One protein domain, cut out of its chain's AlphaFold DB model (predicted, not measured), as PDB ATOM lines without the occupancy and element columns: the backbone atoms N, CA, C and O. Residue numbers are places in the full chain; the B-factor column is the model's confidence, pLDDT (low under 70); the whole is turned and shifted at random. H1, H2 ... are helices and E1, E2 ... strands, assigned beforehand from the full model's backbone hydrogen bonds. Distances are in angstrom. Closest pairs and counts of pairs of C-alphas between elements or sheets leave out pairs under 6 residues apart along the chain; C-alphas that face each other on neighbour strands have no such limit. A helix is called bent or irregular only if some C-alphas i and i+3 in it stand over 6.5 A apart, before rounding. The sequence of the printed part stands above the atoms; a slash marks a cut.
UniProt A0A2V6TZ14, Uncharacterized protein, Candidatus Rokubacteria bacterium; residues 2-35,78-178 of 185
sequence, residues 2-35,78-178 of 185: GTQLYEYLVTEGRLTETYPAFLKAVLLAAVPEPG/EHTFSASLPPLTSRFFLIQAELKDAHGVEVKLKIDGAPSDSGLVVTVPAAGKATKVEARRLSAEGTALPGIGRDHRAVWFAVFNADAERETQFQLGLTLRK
ATOM      1  N   GLY A   2      -0.282 -61.943 -30.134       82.75
ATOM      2  CA  GLY A   2      -1.055 -61.068 -29.228       82.75
ATOM      3  C   GLY A   2      -0.716 -61.210 -27.735       82.75
ATOM      4  O   GLY A   2      -0.407 -60.216 -27.094       82.75
ATOM      5  N   THR A   3      -0.691 -62.438 -27.207       86.25
ATOM      6  CA  THR A   3      -0.382 -62.702 -25.787       86.25
ATOM      7  C   THR A   3       1.044 -62.306 -25.406       86.25
ATOM      8  O   THR A   3       1.234 -61.593 -24.436       86.25
ATOM      9  N   GLN A   4       2.038 -62.677 -26.217       87.31
ATOM     10  CA  GLN A   4       3.444 -62.330 -25.963       87.31
ATOM     11  C   GLN A   4       3.693 -60.816 -26.008       87.31
ATOM     12  O   GLN A   4       4.467 -60.296 -25.214       87.31
ATOM     13  N   LEU A   5       3.033 -60.096 -26.925       87.88
ATOM     14  CA  LEU A   5       3.102 -58.635 -26.954       87.88
ATOM     15  C   LEU A   5       2.438 -58.031 -25.714       87.88
ATOM     16  O   LEU A   5       2.976 -57.095 -25.138       87.88
ATOM     17  N   TYR A   6       1.282 -58.557 -25.307       86.69
ATOM     18  CA  TYR A   6       0.597 -58.104 -24.100       86.69
ATOM     19  C   TYR A   6       1.468 -58.298 -22.857       86.69
ATOM     20  O   TYR A   6       1.694 -57.337 -22.130       86.69
ATOM     21  N   GLU A   7       2.021 -59.496 -22.664       88.94
ATOM     22  CA  GLU A   7       2.942 -59.807 -21.567       88.94
ATOM     23  C   GLU A   7       4.138 -58.856 -21.571       88.94
ATOM     24  O   GLU A   7       4.410 -58.224 -20.557       88.94
ATOM     25  N   TYR A   8       4.779 -58.662 -22.727       90.44
ATOM     26  CA  TYR A   8       5.892 -57.725 -22.863       90.44
ATOM     27  C   TYR A   8       5.502 -56.287 -22.492       90.44
ATOM     28  O   TYR A   8       6.250 -55.596 -21.808       90.44
ATOM     29  N   LEU A   9       4.326 -55.809 -22.909       88.38
ATOM     30  CA  LEU A   9       3.860 -54.470 -22.543       88.38
ATOM     31  C   LEU A   9       3.543 -54.362 -21.044       88.38
ATOM     32  O   LEU A   9       3.802 -53.323 -20.440       88.38
ATOM     33  N   VAL A  10       3.002 -55.414 -20.434       90.06
ATOM     34  CA  VAL A  10       2.736 -55.451 -18.991       90.06
ATOM     35  C   VAL A  10       4.041 -55.437 -18.200       90.06
ATOM     36  O   VAL A  10       4.174 -54.617 -17.294       90.06
ATOM     37  N   THR A  11       5.010 -56.281 -18.561       89.88
ATOM     38  CA  THR A  11       6.261 -56.439 -17.809       89.88
ATOM     39  C   THR A  11       7.286 -55.364 -18.158       89.88
ATOM     40  O   THR A  11       7.671 -54.571 -17.303       89.88
ATOM     41  N   GLU A  12       7.701 -55.289 -19.421       90.81
ATOM     42  CA  GLU A  12       8.757 -54.380 -19.887       90.81
ATOM     43  C   GLU A  12       8.210 -52.974 -20.145       90.81
ATOM     44  O   GLU A  12       8.850 -51.971 -19.832       90.81
ATOM     45  N   GLY A  13       6.991 -52.889 -20.686       86.88
ATOM     46  CA  GLY A  13       6.292 -51.620 -20.906       86.88
ATOM     47  C   GLY A  13       5.700 -51.005 -19.635       86.88
ATOM     48  O   GLY A  13       5.282 -49.845 -19.668       86.88
ATOM     49  N   ARG A  14       5.685 -51.750 -18.516       91.94
ATOM     50  CA  ARG A  14       5.212 -51.289 -17.201       91.94
ATOM     51  C   ARG A  14       3.813 -50.684 -17.275       91.94
ATOM     52  O   ARG A  14       3.554 -49.573 -16.790       91.94
ATOM     53  N   LEU A  15       2.913 -51.366 -17.991       89.62
ATOM     54  CA  LEU A  15       1.564 -50.854 -18.242       89.62
ATOM     55  C   LEU A  15       0.824 -50.563 -16.936       89.62
ATOM     56  O   LEU A  15       0.213 -49.507 -16.827       89.62
ATOM     57  N   THR A  16       0.936 -51.427 -15.930       91.06
ATOM     58  CA  THR A  16       0.313 -51.233 -14.612       91.06
ATOM     59  C   THR A  16       0.674 -49.875 -13.996       91.06
ATOM     60  O   THR A  16      -0.193 -49.155 -13.498       91.06
ATOM     61  N   GLU A  17       1.940 -49.461 -14.073       92.88
ATOM     62  CA  GLU A  17       2.397 -48.196 -13.492       92.88
ATOM     63  C   GLU A  17       2.143 -46.984 -14.391       92.88
ATOM     64  O   GLU A  17       1.912 -45.877 -13.899       92.88
ATOM     65  N   THR A  18       2.191 -47.169 -15.710       94.12
ATOM     66  CA  THR A  18       2.060 -46.071 -16.682       94.12
ATOM     67  C   THR A  18       0.610 -45.774 -17.058       94.12
ATOM     68  O   THR A  18       0.289 -44.643 -17.440       94.12
ATOM     69  N   TYR A  19      -0.299 -46.734 -16.879       94.50
ATOM     70  CA  TYR A  19      -1.706 -46.620 -17.249       94.50
ATOM     71  C   TYR A  19      -2.426 -45.408 -16.626       94.50
ATOM     72  O   TYR A  19      -3.100 -44.677 -17.359       94.50
ATOM     73  N   PRO A  20      -2.240 -45.064 -15.334       95.00
ATOM     74  CA  PRO A  20      -2.833 -43.848 -14.771       95.00
ATOM     75  C   PRO A  20      -2.346 -42.557 -15.447       95.00
ATOM     76  O   PRO A  20      -3.116 -41.607 -15.604       95.00
ATOM     77  N   ALA A  21      -1.073 -42.504 -15.851       94.88
ATOM     78  CA  ALA A  21      -0.502 -41.342 -16.529       94.88
ATOM     79  C   ALA A  21      -1.039 -41.218 -17.963       94.88
ATOM     80  O   ALA A  21      -1.390 -40.119 -18.399       94.88
ATOM     81  N   PHE A  22      -1.187 -42.349 -18.654       93.69
ATOM     82  CA  PHE A  22      -1.867 -42.423 -19.943       93.69
ATOM     83  C   PHE A  22      -3.310 -41.901 -19.848       93.69
ATOM     84  O   PHE A  22      -3.690 -40.999 -20.596       93.69
ATOM     85  N   LEU A  23      -4.094 -42.374 -18.873       94.25
ATOM     86  CA  LEU A  23      -5.470 -41.907 -18.672       94.25
ATOM     87  C   LEU A  23      -5.551 -40.417 -18.348       94.25
ATOM     88  O   LEU A  23      -6.468 -39.737 -18.805       94.25
ATOM     89  N   LYS A  24      -4.581 -39.886 -17.599       95.25
ATOM     90  CA  LYS A  24      -4.462 -38.445 -17.359       95.25
ATOM     91  C   LYS A  24      -4.292 -37.670 -18.667       95.25
ATOM     92  O   LYS A  24      -4.969 -36.658 -18.841       95.25
ATOM     93  N   ALA A  25      -3.443 -38.135 -19.582       93.75
ATOM     94  CA  ALA A  25      -3.273 -37.502 -20.888       93.75
ATOM     95  C   ALA A  25      -4.559 -37.575 -21.733       93.75
ATOM     96  O   ALA A  25      -4.989 -36.555 -22.270       93.75
ATOM     97  N   VAL A  26      -5.216 -38.741 -21.778       90.38
ATOM     98  CA  VAL A  26      -6.493 -38.935 -22.491       90.38
ATOM     99  C   VAL A  26      -7.579 -38.002 -21.953       90.38
ATOM    100  O   VAL A  26      -8.252 -37.322 -22.726       90.38
ATOM    101  N   LEU A  27      -7.730 -37.924 -20.629       91.62
ATOM    102  CA  LEU A  27      -8.750 -37.093 -19.994       91.62
ATOM    103  C   LEU A  27      -8.529 -35.601 -20.280       91.62
ATOM    104  O   LEU A  27      -9.486 -34.883 -20.559       91.62
ATOM    105  N   LEU A  28      -7.277 -35.137 -20.243       92.75
ATOM    106  CA  LEU A  28      -6.935 -33.747 -20.555       92.75
ATOM    107  C   LEU A  28      -7.144 -33.405 -22.033       92.75
ATOM    108  O   LEU A  28      -7.583 -32.297 -22.326       92.75
ATOM    109  N   ALA A  29      -6.871 -34.340 -22.945       90.38
ATOM    110  CA  ALA A  29      -7.102 -34.152 -24.376       90.38
ATOM    111  C   ALA A  29      -8.598 -34.138 -24.747       90.38
ATOM    112  O   ALA A  29      -8.978 -33.500 -25.723       90.38
ATOM    113  N   ALA A  30      -9.444 -34.832 -23.978       87.06
ATOM    114  CA  ALA A  30     -10.885 -34.904 -24.220       87.06
ATOM    115  C   ALA A  30     -11.666 -33.678 -23.722       87.06
ATOM    116  O   ALA A  30     -12.726 -33.342 -24.252       87.06
ATOM    117  N   VAL A  31     -11.191 -33.025 -22.661       87.38
ATOM    118  CA  VAL A  31     -11.871 -31.864 -22.081       87.38
ATOM    119  C   VAL A  31     -11.903 -30.707 -23.091       87.38
ATOM    120  O   VAL A  31     -10.874 -30.387 -23.680       87.38
ATOM    121  N   PRO A  32     -13.043 -30.005 -23.251       82.69
ATOM    122  CA  PRO A  32     -14.255 -30.070 -22.429       82.69
ATOM    123  C   PRO A  32     -15.400 -30.906 -23.010       82.69
ATOM    124  O   PRO A  32     -16.477 -30.910 -22.408       82.69
ATOM    125  N   GLU A  33     -15.218 -31.559 -24.154       83.69
ATOM    126  CA  GLU A  33     -16.317 -32.140 -24.926       83.69
ATOM    127  C   GLU A  33     -16.517 -33.632 -24.599       83.69
ATOM    128  O   GLU A  33     -15.644 -34.454 -24.876       83.69
ATOM    129  N   PRO A  34     -17.660 -34.027 -23.995       77.81
ATOM    130  CA  PRO A  34     -17.965 -35.430 -23.729       77.81
ATOM    131  C   PRO A  34     -18.097 -36.233 -25.013       77.81
ATOM    132  O   PRO A  34     -19.032 -36.041 -25.786       77.81
ATOM    133  N   GLY A  35     -17.187 -37.189 -25.193       77.31
ATOM    134  CA  GLY A  35     -17.305 -38.204 -26.228       77.31
ATOM    135  C   GLY A  35     -18.331 -39.293 -25.880       77.31
ATOM    136  O   GLY A  35     -18.787 -39.408 -24.736       77.31
ATOM    137  N   GLU A  78     -26.599 -38.962  -2.682       97.00
ATOM    138  CA  GLU A  78     -25.495 -39.642  -3.358       97.00
ATOM    139  C   GLU A  78     -26.021 -40.411  -4.580       97.00
ATOM    140  O   GLU A  78     -26.887 -41.285  -4.471       97.00
ATOM    141  N   HIS A  79     -25.491 -40.088  -5.758       96.44
ATOM    142  CA  HIS A  79     -25.712 -40.848  -6.981       96.44
ATOM    143  C   HIS A  79     -24.593 -41.877  -7.141       96.44
ATOM    144  O   HIS A  79     -23.438 -41.518  -7.377       96.44
ATOM    145  N   THR A  80     -24.949 -43.154  -7.014       95.94
ATOM    146  CA  THR A  80     -23.997 -44.270  -7.041       95.94
ATOM    147  C   THR A  80     -23.992 -44.973  -8.391       95.94
ATOM    148  O   THR A  80     -25.041 -45.370  -8.897       95.94
ATOM    149  N   PHE A  81     -22.796 -45.183  -8.935       94.56
ATOM    150  CA  PHE A  81     -22.540 -45.946 -10.153       94.56
ATOM    151  C   PHE A  81     -21.604 -47.109  -9.837       94.56
ATOM    152  O   PHE A  81     -20.574 -46.909  -9.197       94.56
ATOM    153  N   SER A  82     -21.928 -48.310 -10.304       93.88
ATOM    154  CA  SER A  82     -21.086 -49.491 -10.122       93.88
ATOM    155  C   SER A  82     -21.103 -50.373 -11.361       93.88
ATOM    156  O   SER A  82     -22.103 -50.437 -12.076       93.88
ATOM    157  N   ALA A  83     -19.974 -51.023 -11.627       91.94
ATOM    158  CA  ALA A  83     -19.835 -52.062 -12.639       91.94
ATOM    159  C   ALA A  83     -18.500 -52.793 -12.453       91.94
ATOM    160  O   ALA A  83     -17.620 -52.334 -11.713       91.94
ATOM    161  N   SER A  84     -18.338 -53.886 -13.195       93.44
ATOM    162  CA  SER A  84     -17.038 -54.517 -13.345       93.44
ATOM    163  C   SER A  84     -16.081 -53.644 -14.154       93.44
ATOM    164  O   SER A  84     -16.472 -52.878 -15.049       93.44
ATOM    165  N   LEU A  85     -14.803 -53.761 -13.818       92.69
ATOM    166  CA  LEU A  85     -13.703 -53.049 -14.432       92.69
ATOM    167  C   LEU A  85     -12.608 -54.061 -14.787       92.69
ATOM    168  O   LEU A  85     -11.765 -54.386 -13.944       92.69
ATOM    169  N   PRO A  86     -12.637 -54.595 -16.021       93.56
ATOM    170  CA  PRO A  86     -11.635 -55.543 -16.494       93.56
ATOM    171  C   PRO A  86     -10.206 -54.984 -16.416       93.56
ATOM    172  O   PRO A  86     -10.041 -53.760 -16.298       93.56
ATOM    173  N   PRO A  87      -9.182 -55.851 -16.515       93.94
ATOM    174  CA  PRO A  87      -7.786 -55.435 -16.483       93.94
ATOM    175  C   PRO A  87      -7.474 -54.292 -17.446       93.94
ATOM    176  O   PRO A  87      -7.940 -54.301 -18.586       93.94
ATOM    177  N   LEU A  88      -6.699 -53.307 -16.989       93.38
ATOM    178  CA  LEU A  88      -6.270 -52.150 -17.790       93.38
ATOM    179  C   LEU A  88      -7.421 -51.423 -18.515       93.38
ATOM    180  O   LEU A  88      -7.274 -50.956 -19.645       93.38
ATOM    181  N   THR A  89      -8.589 -51.306 -17.870       93.19
ATOM    182  CA  THR A  89      -9.742 -50.559 -18.407       93.19
ATOM    183  C   THR A  89     -10.131 -49.364 -17.546       93.19
ATOM    184  O   THR A  89      -9.643 -49.165 -16.432       93.19
ATOM    185  N   SER A  90     -10.948 -48.476 -18.111       94.31
ATOM    186  CA  SER A  90     -11.430 -47.270 -17.443       94.31
ATOM    187  C   SER A  90     -12.892 -46.986 -17.776       94.31
ATOM    188  O   SER A  90     -13.456 -47.502 -18.749       94.31
ATOM    189  N   ARG A  91     -13.529 -46.185 -16.925       93.94
ATOM    190  CA  ARG A  91     -14.878 -45.643 -17.099       93.94
ATOM    191  C   ARG A  91     -14.859 -44.162 -16.771       93.94
ATOM    192  O   ARG A  91     -14.164 -43.736 -15.851       93.94
ATOM    193  N   PHE A  92     -15.649 -43.392 -17.506       93.75
ATOM    194  CA  PHE A  92     -15.630 -41.939 -17.414       93.75
ATOM    195  C   PHE A  92     -16.996 -41.376 -17.049       93.75
ATOM    196  O   PHE A  92     -18.027 -41.861 -17.516       93.75
ATOM    197  N   PHE A  93     -16.985 -40.329 -16.232       95.31
ATOM    198  CA  PHE A  93     -18.176 -39.696 -15.679       95.31
ATOM    199  C   PHE A  93     -18.051 -38.181 -15.751       95.31
ATOM    200  O   PHE A  93     -16.947 -37.633 -15.738       95.31
ATOM    201  N   LEU A  94     -19.193 -37.505 -15.798       95.62
ATOM    202  CA  LEU A  94     -19.252 -36.057 -15.945       95.62
ATOM    203  C   LEU A  94     -20.327 -35.461 -15.042       95.62
ATOM    204  O   LEU A  94     -21.464 -35.921 -15.043       95.62
ATOM    205  N   ILE A  95     -19.997 -34.387 -14.335       97.00
ATOM    206  CA  ILE A  95     -20.972 -33.471 -13.745       97.00
ATOM    207  C   ILE A  95     -20.849 -32.139 -14.470       97.00
ATOM    208  O   ILE A  95     -19.756 -31.591 -14.580       97.00
ATOM    209  N   GLN A  96     -21.962 -31.600 -14.941       95.88
ATOM    210  CA  GLN A  96     -22.054 -30.266 -15.516       95.88
ATOM    211  C   GLN A  96     -23.039 -29.420 -14.733       95.88
ATOM    212  O   GLN A  96     -24.075 -29.914 -14.290       95.88
ATOM    213  N   ALA A  97     -22.715 -28.141 -14.598       94.75
ATOM    214  CA  ALA A  97     -23.577 -27.168 -13.959       94.75
ATOM    215  C   ALA A  97     -24.057 -26.111 -14.949       94.75
ATOM    216  O   ALA A  97     -23.272 -25.489 -15.662       94.75
ATOM    217  N   GLU A  98     -25.362 -25.880 -14.914       92.94
ATOM    218  CA  GLU A  98     -26.100 -24.832 -15.612       92.94
ATOM    219  C   GLU A  98     -26.666 -23.852 -14.564       92.94
ATOM    220  O   GLU A  98     -27.858 -23.555 -14.527       92.94
ATOM    221  N   LEU A  99     -25.812 -23.394 -13.641       90.62
ATOM    222  CA  LEU A  99     -26.164 -22.436 -12.589       90.62
ATOM    223  C   LEU A  99     -25.043 -21.417 -12.358       90.62
ATOM    224  O   LEU A  99     -23.872 -21.694 -12.612       90.62
ATOM    225  N   LYS A 100     -25.419 -20.227 -11.874       89.62
ATOM    226  CA  LYS A 100     -24.484 -19.131 -11.564       89.62
ATOM    227  C   LYS A 100     -23.853 -19.262 -10.177       89.62
ATOM    228  O   LYS A 100     -22.744 -18.774  -9.970       89.62
ATOM    229  N   ASP A 101     -24.561 -19.893  -9.245       92.00
ATOM    230  CA  ASP A 101     -24.111 -20.057  -7.867       92.00
ATOM    231  C   ASP A 101     -23.043 -21.152  -7.746       92.00
ATOM    232  O   ASP A 101     -22.888 -22.010  -8.617       92.00
ATOM    233  N   ALA A 102     -22.252 -21.087  -6.675       94.00
ATOM    234  CA  ALA A 102     -21.221 -22.076  -6.391       94.00
ATOM    235  C   ALA A 102     -21.804 -23.214  -5.556       94.00
ATOM    236  O   ALA A 102     -22.169 -22.999  -4.404       94.00
ATOM    237  N   HIS A 103     -21.819 -24.416  -6.116       95.62
ATOM    238  CA  HIS A 103     -22.124 -25.652  -5.401       95.62
ATOM    239  C   HIS A 103     -20.854 -26.488  -5.200       95.62
ATOM    240  O   HIS A 103     -19.802 -26.225  -5.788       95.62
ATOM    241  N   GLY A 104     -20.943 -27.493  -4.339       96.19
ATOM    242  CA  GLY A 104     -19.909 -28.488  -4.108       96.19
ATOM    243  C   GLY A 104     -20.193 -29.812  -4.808       96.19
ATOM    244  O   GLY A 104     -21.343 -30.153  -5.085       96.19
ATOM    245  N   VAL A 105     -19.137 -30.581  -5.048       97.12
ATOM    246  CA  VAL A 105     -19.205 -32.003  -5.391       97.12
ATOM    247  C   VAL A 105     -18.367 -32.785  -4.389       97.12
ATOM    248  O   VAL A 105     -17.200 -32.467  -4.175       97.12
ATOM    249  N   GLU A 106     -18.942 -33.823  -3.801       97.31
ATOM    250  CA  GLU A 106     -18.206 -34.848  -3.066       97.31
ATOM    251  C   GLU A 106     -18.155 -36.131  -3.884       97.31
ATOM    252  O   GLU A 106     -19.154 -36.544  -4.480       97.31
ATOM    253  N   VAL A 107     -16.987 -36.764  -3.887       97.88
ATOM    254  CA  VAL A 107     -16.733 -38.014  -4.596       97.88
ATOM    255  C   VAL A 107     -16.155 -39.040  -3.648       97.88
ATOM    256  O   VAL A 107     -15.185 -38.763  -2.944       97.88
ATOM    257  N   LYS A 108     -16.723 -40.241  -3.678       98.38
ATOM    258  CA  LYS A 108     -16.201 -41.415  -2.980       98.38
ATOM    259  C   LYS A 108     -16.021 -42.534  -3.984       98.38
ATOM    260  O   LYS A 108     -16.948 -42.846  -4.730       98.38
ATOM    261  N   LEU A 109     -14.840 -43.135  -3.993       98.62
ATOM    262  CA  LEU A 109     -14.541 -44.286  -4.827       98.62
ATOM    263  C   LEU A 109     -14.228 -45.481  -3.935       98.62
ATOM    264  O   LEU A 109     -13.431 -45.380  -3.002       98.62
ATOM    265  N   LYS A 110     -14.850 -46.612  -4.254       98.56
ATOM    266  CA  LYS A 110     -14.478 -47.916  -3.723       98.56
ATOM    267  C   LYS A 110     -14.096 -48.857  -4.856       98.56
ATOM    268  O   LYS A 110     -14.740 -48.829  -5.903       98.56
ATOM    269  N   ILE A 111     -13.098 -49.696  -4.612       97.81
ATOM    270  CA  ILE A 111     -12.706 -50.824  -5.460       97.81
ATOM    271  C   ILE A 111     -12.768 -52.077  -4.589       97.81
ATOM    272  O   ILE A 111     -12.231 -52.081  -3.483       97.81
ATOM    273  N   ASP A 112     -13.491 -53.097  -5.047       97.25
ATOM    274  CA  ASP A 112     -13.723 -54.354  -4.323       97.25
ATOM    275  C   ASP A 112     -14.244 -54.119  -2.883       97.25
ATOM    276  O   ASP A 112     -13.903 -54.813  -1.930       97.25
ATOM    277  N   GLY A 113     -15.076 -53.081  -2.716       97.00
ATOM    278  CA  GLY A 113     -15.681 -52.685  -1.439       97.00
ATOM    279  C   GLY A 113     -14.808 -51.806  -0.530       97.00
ATOM    280  O   GLY A 113     -15.346 -51.191   0.396       97.00
ATOM    281  N   ALA A 114     -13.511 -51.669  -0.812       97.88
ATOM    282  CA  ALA A 114     -12.582 -50.849  -0.035       97.88
ATOM    283  C   ALA A 114     -12.440 -49.427  -0.618       97.88
ATOM    284  O   ALA A 114     -12.473 -49.279  -1.840       97.88
ATOM    285  N   PRO A 115     -12.275 -48.373   0.207       98.19
ATOM    286  CA  PRO A 115     -11.976 -47.025  -0.284       98.19
ATOM    287  C   PRO A 115     -10.718 -47.001  -1.164       98.19
ATOM    288  O   PRO A 115      -9.755 -47.710  -0.879       98.19
ATOM    289  N   SER A 116     -10.723 -46.208  -2.238       97.88
ATOM    290  CA  SER A 116      -9.665 -46.253  -3.253       97.88
ATOM    291  C   SER A 116      -9.376 -44.896  -3.890       97.88
ATOM    292  O   SER A 116     -10.268 -44.074  -4.090       97.88
ATOM    293  N   ASP A 117      -8.115 -44.699  -4.273       97.25
ATOM    294  CA  ASP A 117      -7.596 -43.558  -5.032       97.25
ATOM    295  C   ASP A 117      -7.451 -43.856  -6.542       97.25
ATOM    296  O   ASP A 117      -6.874 -43.064  -7.296       97.25
ATOM    297  N   SER A 118      -7.959 -45.007  -7.007       97.38
ATOM    298  CA  SER A 118      -7.870 -45.483  -8.400       97.38
ATOM    299  C   SER A 118      -8.839 -44.754  -9.339       97.38
ATOM    300  O   SER A 118      -9.597 -45.337 -10.114       97.38
ATOM    301  N   GLY A 119      -8.808 -43.427  -9.257       97.75
ATOM    302  CA  GLY A 119      -9.504 -42.533 -10.154       97.75
ATOM    303  C   GLY A 119      -8.799 -41.189 -10.312       97.75
ATOM    304  O   GLY A 119      -7.926 -40.803  -9.532       97.75
ATOM    305  N   LEU A 120      -9.184 -40.475 -11.361       97.94
ATOM    306  CA  LEU A 120      -8.744 -39.126 -11.685       97.94
ATOM    307  C   LEU A 120      -9.937 -38.180 -11.679       97.94
ATOM    308  O   LEU A 120     -11.057 -38.577 -11.992       97.94
ATOM    309  N   VAL A 121      -9.665 -36.912 -11.397       97.25
ATOM    310  CA  VAL A 121     -10.620 -35.817 -11.513       97.25
ATOM    311  C   VAL A 121     -10.007 -34.626 -12.241       97.25
ATOM    312  O   VAL A 121      -8.845 -34.283 -12.014       97.25
ATOM    313  N   VAL A 122     -10.810 -33.984 -13.091       96.44
ATOM    314  CA  VAL A 122     -10.484 -32.732 -13.785       96.44
ATOM    315  C   VAL A 122     -11.624 -31.740 -13.592       96.44
ATOM    316  O   VAL A 122     -12.784 -32.074 -13.823       96.44
ATOM    317  N   THR A 123     -11.310 -30.502 -13.216       95.19
ATOM    318  CA  THR A 123     -12.282 -29.403 -13.206       95.19
ATOM    319  C   THR A 123     -12.120 -28.544 -14.456       95.19
ATOM    320  O   THR A 123     -11.017 -28.168 -14.848       95.19
ATOM    321  N   VAL A 124     -13.239 -28.232 -15.105       94.31
ATOM    322  CA  VAL A 124     -13.280 -27.395 -16.306       94.31
ATOM    323  C   VAL A 124     -13.721 -25.995 -15.894       94.31
ATOM    324  O   VAL A 124     -14.843 -25.855 -15.393       94.31
ATOM    325  N   PRO A 125     -12.894 -24.954 -16.099       93.56
ATOM    326  CA  PRO A 125     -13.239 -23.583 -15.739       93.56
ATOM    327  C   PRO A 125     -14.565 -23.122 -16.354       93.56
ATOM    328  O   PRO A 125     -14.921 -23.510 -17.471       93.56
ATOM    329  N   ALA A 126     -15.307 -22.296 -15.616       91.69
ATOM    330  CA  ALA A 126     -16.463 -21.594 -16.168       91.69
ATOM    331  C   ALA A 126     -16.042 -20.623 -17.290       91.69
ATOM    332  O   ALA A 126     -14.882 -20.218 -17.378       91.69
ATOM    333  N   ALA A 127     -16.981 -20.243 -18.162       86.12
ATOM    334  CA  ALA A 127     -16.697 -19.305 -19.250       86.12
ATOM    335  C   ALA A 127     -16.117 -17.986 -18.707       86.12
ATOM    336  O   ALA A 127     -16.585 -17.464 -17.696       86.12
ATOM    337  N   GLY A 128     -15.077 -17.464 -19.360       83.12
ATOM    338  CA  GLY A 128     -14.366 -16.259 -18.915       83.12
ATOM    339  C   GLY A 128     -13.369 -16.476 -17.768       83.12
ATOM    340  O   GLY A 128     -12.670 -15.534 -17.404       83.12
ATOM    341  N   LYS A 129     -13.245 -17.693 -17.217       82.75
ATOM    342  CA  LYS A 129     -12.180 -18.050 -16.267       82.75
ATOM    343  C   LYS A 129     -11.066 -18.798 -16.991       82.75
ATOM    344  O   LYS A 129     -11.290 -19.873 -17.540       82.75
ATOM    345  N   ALA A 130      -9.857 -18.246 -16.964       74.44
ATOM    346  CA  ALA A 130      -8.664 -18.912 -17.469       74.44
ATOM    347  C   ALA A 130      -7.894 -19.523 -16.294       74.44
ATOM    348  O   ALA A 130      -7.198 -18.835 -15.549       74.44
ATOM    349  N   THR A 131      -8.038 -20.830 -16.103       80.31
ATOM    350  CA  THR A 131      -7.194 -21.607 -15.191       80.31
ATOM    351  C   THR A 131      -6.645 -22.794 -15.956       80.31
ATOM    352  O   THR A 131      -7.337 -23.369 -16.798       80.31
ATOM    353  N   LYS A 132      -5.395 -23.159 -15.666       84.19
ATOM    354  CA  LYS A 132      -4.798 -24.379 -16.196       84.19
ATOM    355  C   LYS A 132      -5.677 -25.571 -15.808       84.19
ATOM    356  O   LYS A 132      -5.977 -25.768 -14.634       84.19
ATOM    357  N   VAL A 133      -6.098 -26.337 -16.808       90.44
ATOM    358  CA  VAL A 133      -6.843 -27.577 -16.598       90.44
ATOM    359  C   VAL A 133      -5.840 -28.647 -16.190       90.44
ATOM    360  O   VAL A 133      -4.892 -28.931 -16.921       90.44
ATOM    361  N   GLU A 134      -6.035 -29.231 -15.013       91.81
ATOM    362  CA  GLU A 134      -5.170 -30.285 -14.493       91.81
ATOM    363  C   GLU A 134      -5.996 -31.494 -14.066       91.81
ATOM    364  O   GLU A 134      -7.087 -31.359 -13.511       91.81
ATOM    365  N   ALA A 135      -5.448 -32.684 -14.313       94.69
ATOM    366  CA  ALA A 135      -5.974 -33.924 -13.770       94.69
ATOM    367  C   ALA A 135      -5.196 -34.306 -12.515       94.69
ATOM    368  O   ALA A 135      -3.956 -34.384 -12.535       94.69
ATOM    369  N   ARG A 136      -5.931 -34.587 -11.444       95.25
ATOM    370  CA  ARG A 136      -5.394 -35.043 -10.161       95.25
ATOM    371  C   ARG A 136      -6.031 -36.364  -9.751       95.25
ATOM    372  O   ARG A 136      -7.119 -36.690 -10.218       95.25
ATOM    373  N   ARG A 137      -5.347 -37.120  -8.896       96.75
ATOM    374  CA  ARG A 137      -5.893 -38.342  -8.294       96.75
ATOM    375  C   ARG A 137      -7.054 -38.014  -7.358       96.75
ATOM    376  O   ARG A 137      -7.069 -36.946  -6.745       96.75
ATOM    377  N   LEU A 138      -8.009 -38.934  -7.266       97.44
ATOM    378  CA  LEU A 138      -8.970 -38.953  -6.168       97.44
ATOM    379  C   LEU A 138      -8.253 -39.363  -4.875       97.44
ATOM    380  O   LEU A 138      -7.315 -40.148  -4.919       97.44
ATOM    381  N   SER A 139      -8.694 -38.843  -3.735       97.06
ATOM    382  CA  SER A 139      -8.296 -39.346  -2.414       97.06
ATOM    383  C   SER A 139      -9.175 -40.537  -2.021       97.06
ATOM    384  O   SER A 139     -10.385 -40.522  -2.273       97.06
ATOM    385  N   ALA A 140      -8.569 -41.547  -1.388       96.19
ATOM    386  CA  ALA A 140      -9.271 -42.731  -0.892       96.19
ATOM    387  C   ALA A 140     -10.276 -42.387   0.222       96.19
ATOM    388  O   ALA A 140     -11.325 -43.014   0.336       96.19
ATOM    389  N   GLU A 141     -10.000 -41.346   1.006       94.81
ATOM    390  CA  GLU A 141     -10.872 -40.812   2.058       94.81
ATOM    391  C   GLU A 141     -12.081 -40.043   1.492       94.81
ATOM    392  O   GLU A 141     -13.050 -39.775   2.206       94.81
ATOM    393  N   GLY A 142     -12.037 -39.711   0.202       95.12
ATOM    394  CA  GLY A 142     -13.042 -38.934  -0.506       95.12
ATOM    395  C   GLY A 142     -12.495 -37.594  -0.993       95.12
ATOM    396  O   GLY A 142     -11.663 -36.949  -0.364       95.12
ATOM    397  N   THR A 143     -12.983 -37.151  -2.148       96.75
ATOM    398  CA  THR A 143     -12.548 -35.902  -2.787       96.75
ATOM    399  C   THR A 143     -13.669 -34.874  -2.758       96.75
ATOM    400  O   THR A 143     -14.754 -35.123  -3.280       96.75
ATOM    401  N   ALA A 144     -13.397 -33.705  -2.181       96.00
ATOM    402  CA  ALA A 144     -14.309 -32.566  -2.149       96.00
ATOM    403  C   ALA A 144     -13.891 -31.514  -3.189       96.00
ATOM    404  O   ALA A 144     -12.717 -31.175  -3.327       96.00
ATOM    405  N   LEU A 145     -14.859 -31.000  -3.945       94.88
ATOM    406  CA  LEU A 145     -14.651 -30.057  -5.041       94.88
ATOM    407  C   LEU A 145     -15.637 -28.897  -4.907       94.88
ATOM    408  O   LEU A 145     -16.794 -29.026  -5.311       94.88
ATOM    409  N   PRO A 146     -15.220 -27.760  -4.335       94.62
ATOM    410  CA  PRO A 146     -16.069 -26.582  -4.278       94.62
ATOM    411  C   PRO A 146     -16.120 -25.865  -5.634       94.62
ATOM    412  O   PRO A 146     -15.157 -25.879  -6.402       94.62
ATOM    413  N   GLY A 147     -17.217 -25.157  -5.893       93.44
ATOM    414  CA  GLY A 147     -17.299 -24.159  -6.958       93.44
ATOM    415  C   GLY A 147     -17.857 -24.644  -8.297       93.44
ATOM    416  O   GLY A 147     -17.732 -23.914  -9.281       93.44
ATOM    417  N   ILE A 148     -18.492 -25.820  -8.379       94.56
ATOM    418  CA  ILE A 148     -19.232 -26.191  -9.598       94.56
ATOM    419  C   ILE A 148     -20.383 -25.182  -9.824       94.56
ATOM    420  O   ILE A 148     -21.049 -24.777  -8.872       94.56
ATOM    421  N   GLY A 149     -20.579 -24.727 -11.064       93.81
ATOM    422  CA  GLY A 149     -21.447 -23.605 -11.438       93.81
ATOM    423  C   GLY A 149     -20.641 -22.320 -11.609       93.81
ATOM    424  O   GLY A 149     -20.235 -21.973 -12.719       93.81
ATOM    425  N   ARG A 150     -20.352 -21.637 -10.496       93.44
ATOM    426  CA  ARG A 150     -19.641 -20.347 -10.506       93.44
ATOM    427  C   ARG A 150     -18.189 -20.422 -10.986       93.44
ATOM    428  O   ARG A 150     -17.742 -19.545 -11.724       93.44
ATOM    429  N   ASP A 151     -17.407 -21.379 -10.490       93.19
ATOM    430  CA  ASP A 151     -15.951 -21.459 -10.701       93.19
ATOM    431  C   ASP A 151     -15.587 -22.475 -11.789       93.19
ATOM    432  O   ASP A 151     -14.719 -22.216 -12.628       93.19
ATOM    433  N   HIS A 152     -16.319 -23.583 -11.833       93.81
ATOM    434  CA  HIS A 152     -16.147 -24.656 -12.801       93.81
ATOM    435  C   HIS A 152     -17.482 -24.968 -13.478       93.81
ATOM    436  O   HIS A 152     -18.474 -25.203 -12.796       93.81
ATOM    437  N   ARG A 153     -17.528 -25.023 -14.814       94.19
ATOM    438  CA  ARG A 153     -18.749 -25.430 -15.541       94.19
ATOM    439  C   ARG A 153     -18.956 -26.942 -15.550       94.19
ATOM    440  O   ARG A 153     -20.071 -27.414 -15.760       94.19
ATOM    441  N   ALA A 154     -17.875 -27.698 -15.369       95.50
ATOM    442  CA  ALA A 154     -17.915 -29.149 -15.377       95.50
ATOM    443  C   ALA A 154     -16.829 -29.759 -14.490       95.50
ATOM    444  O   ALA A 154     -15.762 -29.170 -14.307       95.50
ATOM    445  N   VAL A 155     -17.088 -30.964 -13.995       96.31
ATOM    446  CA  VAL A 155     -16.104 -31.835 -13.357       96.31
ATOM    447  C   VAL A 155     -16.161 -33.195 -14.039       96.31
ATOM    448  O   VAL A 155     -17.230 -33.789 -14.168       96.31
ATOM    449  N   TRP A 156     -15.007 -33.682 -14.465       96.81
ATOM    450  CA  TRP A 156     -14.837 -34.980 -15.095       96.81
ATOM    451  C   TRP A 156     -14.153 -35.948 -14.154       96.81
ATOM    452  O   TRP A 156     -13.251 -35.555 -13.415       96.81
ATOM    453  N   PHE A 157     -14.530 -37.217 -14.254       97.00
ATOM    454  CA  PHE A 157     -13.932 -38.298 -13.490       97.00
ATOM    455  C   PHE A 157     -13.549 -39.444 -14.414       97.00
ATOM    456  O   PHE A 157     -14.295 -39.774 -15.336       97.00
ATOM    457  N   ALA A 158     -12.418 -40.074 -14.125       96.38
ATOM    458  CA  ALA A 158     -12.061 -41.372 -14.675       96.38
ATOM    459  C   ALA A 158     -11.871 -42.340 -13.510       96.38
ATOM    460  O   ALA A 158     -11.113 -42.038 -12.596       96.38
ATOM    461  N   VAL A 159     -12.539 -43.485 -13.536       97.38
ATOM    462  CA  VAL A 159     -12.283 -44.615 -12.633       97.38
ATOM    463  C   VAL A 159     -11.581 -45.679 -13.451       97.38
ATOM    464  O   VAL A 159     -11.962 -45.905 -14.601       97.38
ATOM    465  N   PHE A 160     -10.550 -46.309 -12.905       96.88
ATOM    466  CA  PHE A 160      -9.752 -47.243 -13.681       96.88
ATOM    467  C   PHE A 160      -9.240 -48.414 -12.861       96.88
ATOM    468  O   PHE A 160      -9.065 -48.322 -11.650       96.88
ATOM    469  N   ASN A 161      -8.982 -49.507 -13.570       96.69
ATOM    470  CA  ASN A 161      -8.288 -50.667 -13.056       96.69
ATOM    471  C   ASN A 161      -6.907 -50.710 -13.710       96.69
ATOM    472  O   ASN A 161      -6.814 -50.832 -14.929       96.69
ATOM    473  N   ALA A 162      -5.858 -50.542 -12.909       95.25
ATOM    474  CA  ALA A 162      -4.479 -50.640 -13.378       95.25
ATOM    475  C   ALA A 162      -3.920 -52.068 -13.273       95.25
ATOM    476  O   ALA A 162      -2.844 -52.318 -13.798       95.25
ATOM    477  N   ASP A 163      -4.633 -52.991 -12.622       94.25
ATOM    478  CA  ASP A 163      -4.269 -54.406 -12.587       94.25
ATOM    479  C   ASP A 163      -4.346 -54.983 -14.011       94.25
ATOM    480  O   ASP A 163      -5.295 -54.709 -14.754       94.25
ATOM    481  N   ALA A 164      -3.317 -55.733 -14.403       92.75
ATOM    482  CA  ALA A 164      -3.178 -56.313 -15.734       92.75
ATOM    483  C   ALA A 164      -3.755 -57.731 -15.847       92.75
ATOM    484  O   ALA A 164      -3.848 -58.268 -16.951       92.75
ATOM    485  N   GLU A 165      -4.185 -58.325 -14.739       91.56
ATOM    486  CA  GLU A 165      -4.622 -59.720 -14.691       91.56
ATOM    487  C   GLU A 165      -6.023 -59.861 -14.102       91.56
ATOM    488  O   GLU A 165      -6.811 -60.698 -14.548       91.56
ATOM    489  N   ARG A 166      -6.369 -59.018 -13.124       94.69
ATOM    490  CA  ARG A 166      -7.599 -59.153 -12.345       94.69
ATOM    491  C   ARG A 166      -8.674 -58.160 -12.761       94.69
ATOM    492  O   ARG A 166      -8.438 -56.958 -12.835       94.69
ATOM    493  N   GLU A 167      -9.898 -58.649 -12.948       96.12
ATOM    494  CA  GLU A 167     -11.087 -57.793 -12.966       96.12
ATOM    495  C   GLU A 167     -11.405 -57.289 -11.548       96.12
ATOM    496  O   GLU A 167     -11.319 -58.037 -10.576       96.12
ATOM    497  N   THR A 168     -11.808 -56.024 -11.430       96.62
ATOM    498  CA  THR A 168     -12.240 -55.417 -10.161       96.62
ATOM    499  C   THR A 168     -13.683 -54.930 -10.244       96.62
ATOM    500  O   THR A 168     -14.245 -54.791 -11.330       96.62
ATOM    501  N   GLN A 169     -14.309 -54.658  -9.101       96.81
ATOM    502  CA  GLN A 169     -15.634 -54.043  -9.024       96.81
ATOM    503  C   GLN A 169     -15.511 -52.641  -8.443       96.81
ATOM    504  O   GLN A 169     -15.065 -52.477  -7.308       96.81
ATOM    505  N   PHE A 170     -15.934 -51.621  -9.191       96.88
ATOM    506  CA  PHE A 170     -15.929 -50.256  -8.670       96.88
ATOM    507  C   PHE A 170     -17.306 -49.834  -8.168       96.88
ATOM    508  O   PHE A 170     -18.344 -50.236  -8.695       96.88
ATOM    509  N   GLN A 171     -17.299 -48.936  -7.188       97.81
ATOM    510  CA  GLN A 171     -18.453 -48.149  -6.789       97.81
ATOM    511  C   GLN A 171     -18.034 -46.681  -6.683       97.81
ATOM    512  O   GLN A 171     -17.216 -46.319  -5.839       97.81
ATOM    513  N   LEU A 172     -18.605 -45.836  -7.539       98.12
ATOM    514  CA  LEU A 172     -18.400 -44.393  -7.565       98.12
ATOM    515  C   LEU A 172     -19.653 -43.690  -7.034       98.12
ATOM    516  O   LEU A 172     -20.702 -43.737  -7.672       98.12
ATOM    517  N   GLY A 173     -19.534 -43.024  -5.890       98.12
ATOM    518  CA  GLY A 173     -20.562 -42.144  -5.336       98.12
ATOM    519  C   GLY A 173     -20.266 -40.687  -5.682       98.12
ATOM    520  O   GLY A 173     -19.182 -40.190  -5.374       98.12
ATOM    521  N   LEU A 174     -21.225 -40.004  -6.310       98.06
ATOM    522  CA  LEU A 174     -21.163 -38.580  -6.644       98.06
ATOM    523  C   LEU A 174     -22.288 -37.834  -5.923       98.06
ATOM    524  O   LEU A 174     -23.463 -38.114  -6.153       98.06
ATOM    525  N   THR A 175     -21.941 -36.863  -5.082       97.50
ATOM    526  CA  THR A 175     -22.920 -36.084  -4.310       97.50
ATOM    527  C   THR A 175     -22.780 -34.596  -4.597       97.50
ATOM    528  O   THR A 175     -21.701 -34.028  -4.444       97.50
ATOM    529  N   LEU A 176     -23.878 -33.945  -4.980       96.81
ATOM    530  CA  LEU A 176     -23.947 -32.487  -5.088       96.81
ATOM    531  C   LEU A 176     -24.182 -31.874  -3.702       96.81
ATOM    532  O   LEU A 176     -24.980 -32.382  -2.915       96.81
ATOM    533  N   ARG A 177     -23.530 -30.748  -3.414       95.19
ATOM    534  CA  ARG A 177     -23.702 -29.981  -2.174       95.19
ATOM    535  C   ARG A 177     -24.135 -28.558  -2.498       95.19
ATOM    536  O   ARG A 177     -23.497 -27.883  -3.296       95.19
ATOM    537  N   LYS A 178     -25.211 -28.094  -1.863       90.00
ATOM    538  CA  LYS A 178     -25.721 -26.723  -2.030       90.00
ATOM    539  C   LYS A 178     -24.776 -25.674  -1.431       90.00
ATOM    540  O   LYS A 178     -24.711 -24.556  -1.920       90.00
TER     541      LYS A 178
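Overview. This is residues 2 to 35 and 78 to 178 of the 185 residues of an uncharacterized protein of Candidatus Rokubacteria bacterium (UniProt A0A2V6TZ14). Two four-stranded antiparallel sheets lie face to face as a sandwich, the strands of one running nearly in line with those of the other, and helix H2 covers the outer face of one sheet, E2 E7 E4 E5. Helix H1 meets the first end of H2 at a corner and lies beyond one end of the sandwich, adding to its length. The printed part has 135 residues with two named helices and eight named strands, in the order H1 H2 E1 E2 E3 E4 E5 E6 E7 E8; the sheets run E1 E8 E3 E6 and E2 E7 E4 E5. The class is mixed, helices and strands. The whole is compact, with a radius of gyration of the C-alphas of 15.9 A, and its outline is elongated, spanning 53 by 31 by 23 A.

Along the chain. In the first sheet, E1 is residues 78 to 85, 21.0 A from first to last C-alpha, and begins at C-alpha 78 at (-25.495, -39.642, -3.358). Beside it is E8, residues 168 to 177, 29.0 A, ending at C-alpha 177 at (-23.702, -29.981, -2.174). E3, residues 102 to 111, is 30.0 A long, and E6, residues 143 to 149, is 17.5 A. In the second sheet, E2 is residues 90 to 98, 26.9 A; E7 is residues 152 to 160, 23.5 A; E4 is residues 119 to 125, 20.1 A; and E5 is residues 135 to 137, 7.0 A. H2, residues 15 to 30, is 21.1 A long; it is irregular, but only just, with C-alphas 17 and 20 at 6.9 A. H1, residues 2 to 11, is 14.3 A long and begins at C-alpha 2 at (-1.055, -61.068, -29.228).

Arrangement. The sheet E1 E8 E3 E6 is twisted, with C-alphas up to 6.7 A off its best plane; E1 and E6 are its edge strands. E1 and E8 are antiparallel at 161 degrees, with N 81 and O 172 at 2.8 A. E8 and E3 have N 173 and O 108 at 2.8 A, and E3 and E6 have N 105 and O 145 at 2.8 A. In the other sheet, E2 and E7 are antiparallel at 166 degrees, with N 93 and O 157 at 2.9 A. E7 and E4 have N 122 and O 156 at 2.9 A. E4 and E5 form a hairpin, with N 121 and O 136 at 2.8 A. The two sheets form a sandwich, two sheets face to face: the facing parts are 9.3 A centre to centre and their planes 8 degrees apart. The strands make a jelly roll, four nested antiparallel pairs wound over both sheets: E1 with E8, E2 with E7, E3 with E6, E4 with E5. H2 is on the sheet E2 E7 E4 E5, making two layers, a helix on one face of a sheet. Its height over the sheet is 8.8 A, and it lies over E7 and E4. It runs along the strands, at 18 degrees to E4 on the local plane. The closest C-alphas of H2 and E5 are those of Lys 24 and Ala 135, 6.0 A apart. H1 is close to H2 but not clearly touching, with C-alphas of Leu 9 and Leu 15 closest at 6.1 A, and their lines are about perpendicular at 84 degrees. H1 is on neither sheet. Every O i to N i+4 pair is within hydrogen-bond range in H1, and 10 of 12 are in H2.

Size, cuts and confidence. The two C-alphas farthest apart are those of Gln 4 and Asp 101, 53.6 A. Residues 36 to 77 are not printed, and C-alphas 35 and 78 are 24.3 A apart across the cut, in the link from H2 to E1. Of the links that are printed whole, none is long. Mean pLDDT of the printed part is 93.3, and no printed residue is under 70.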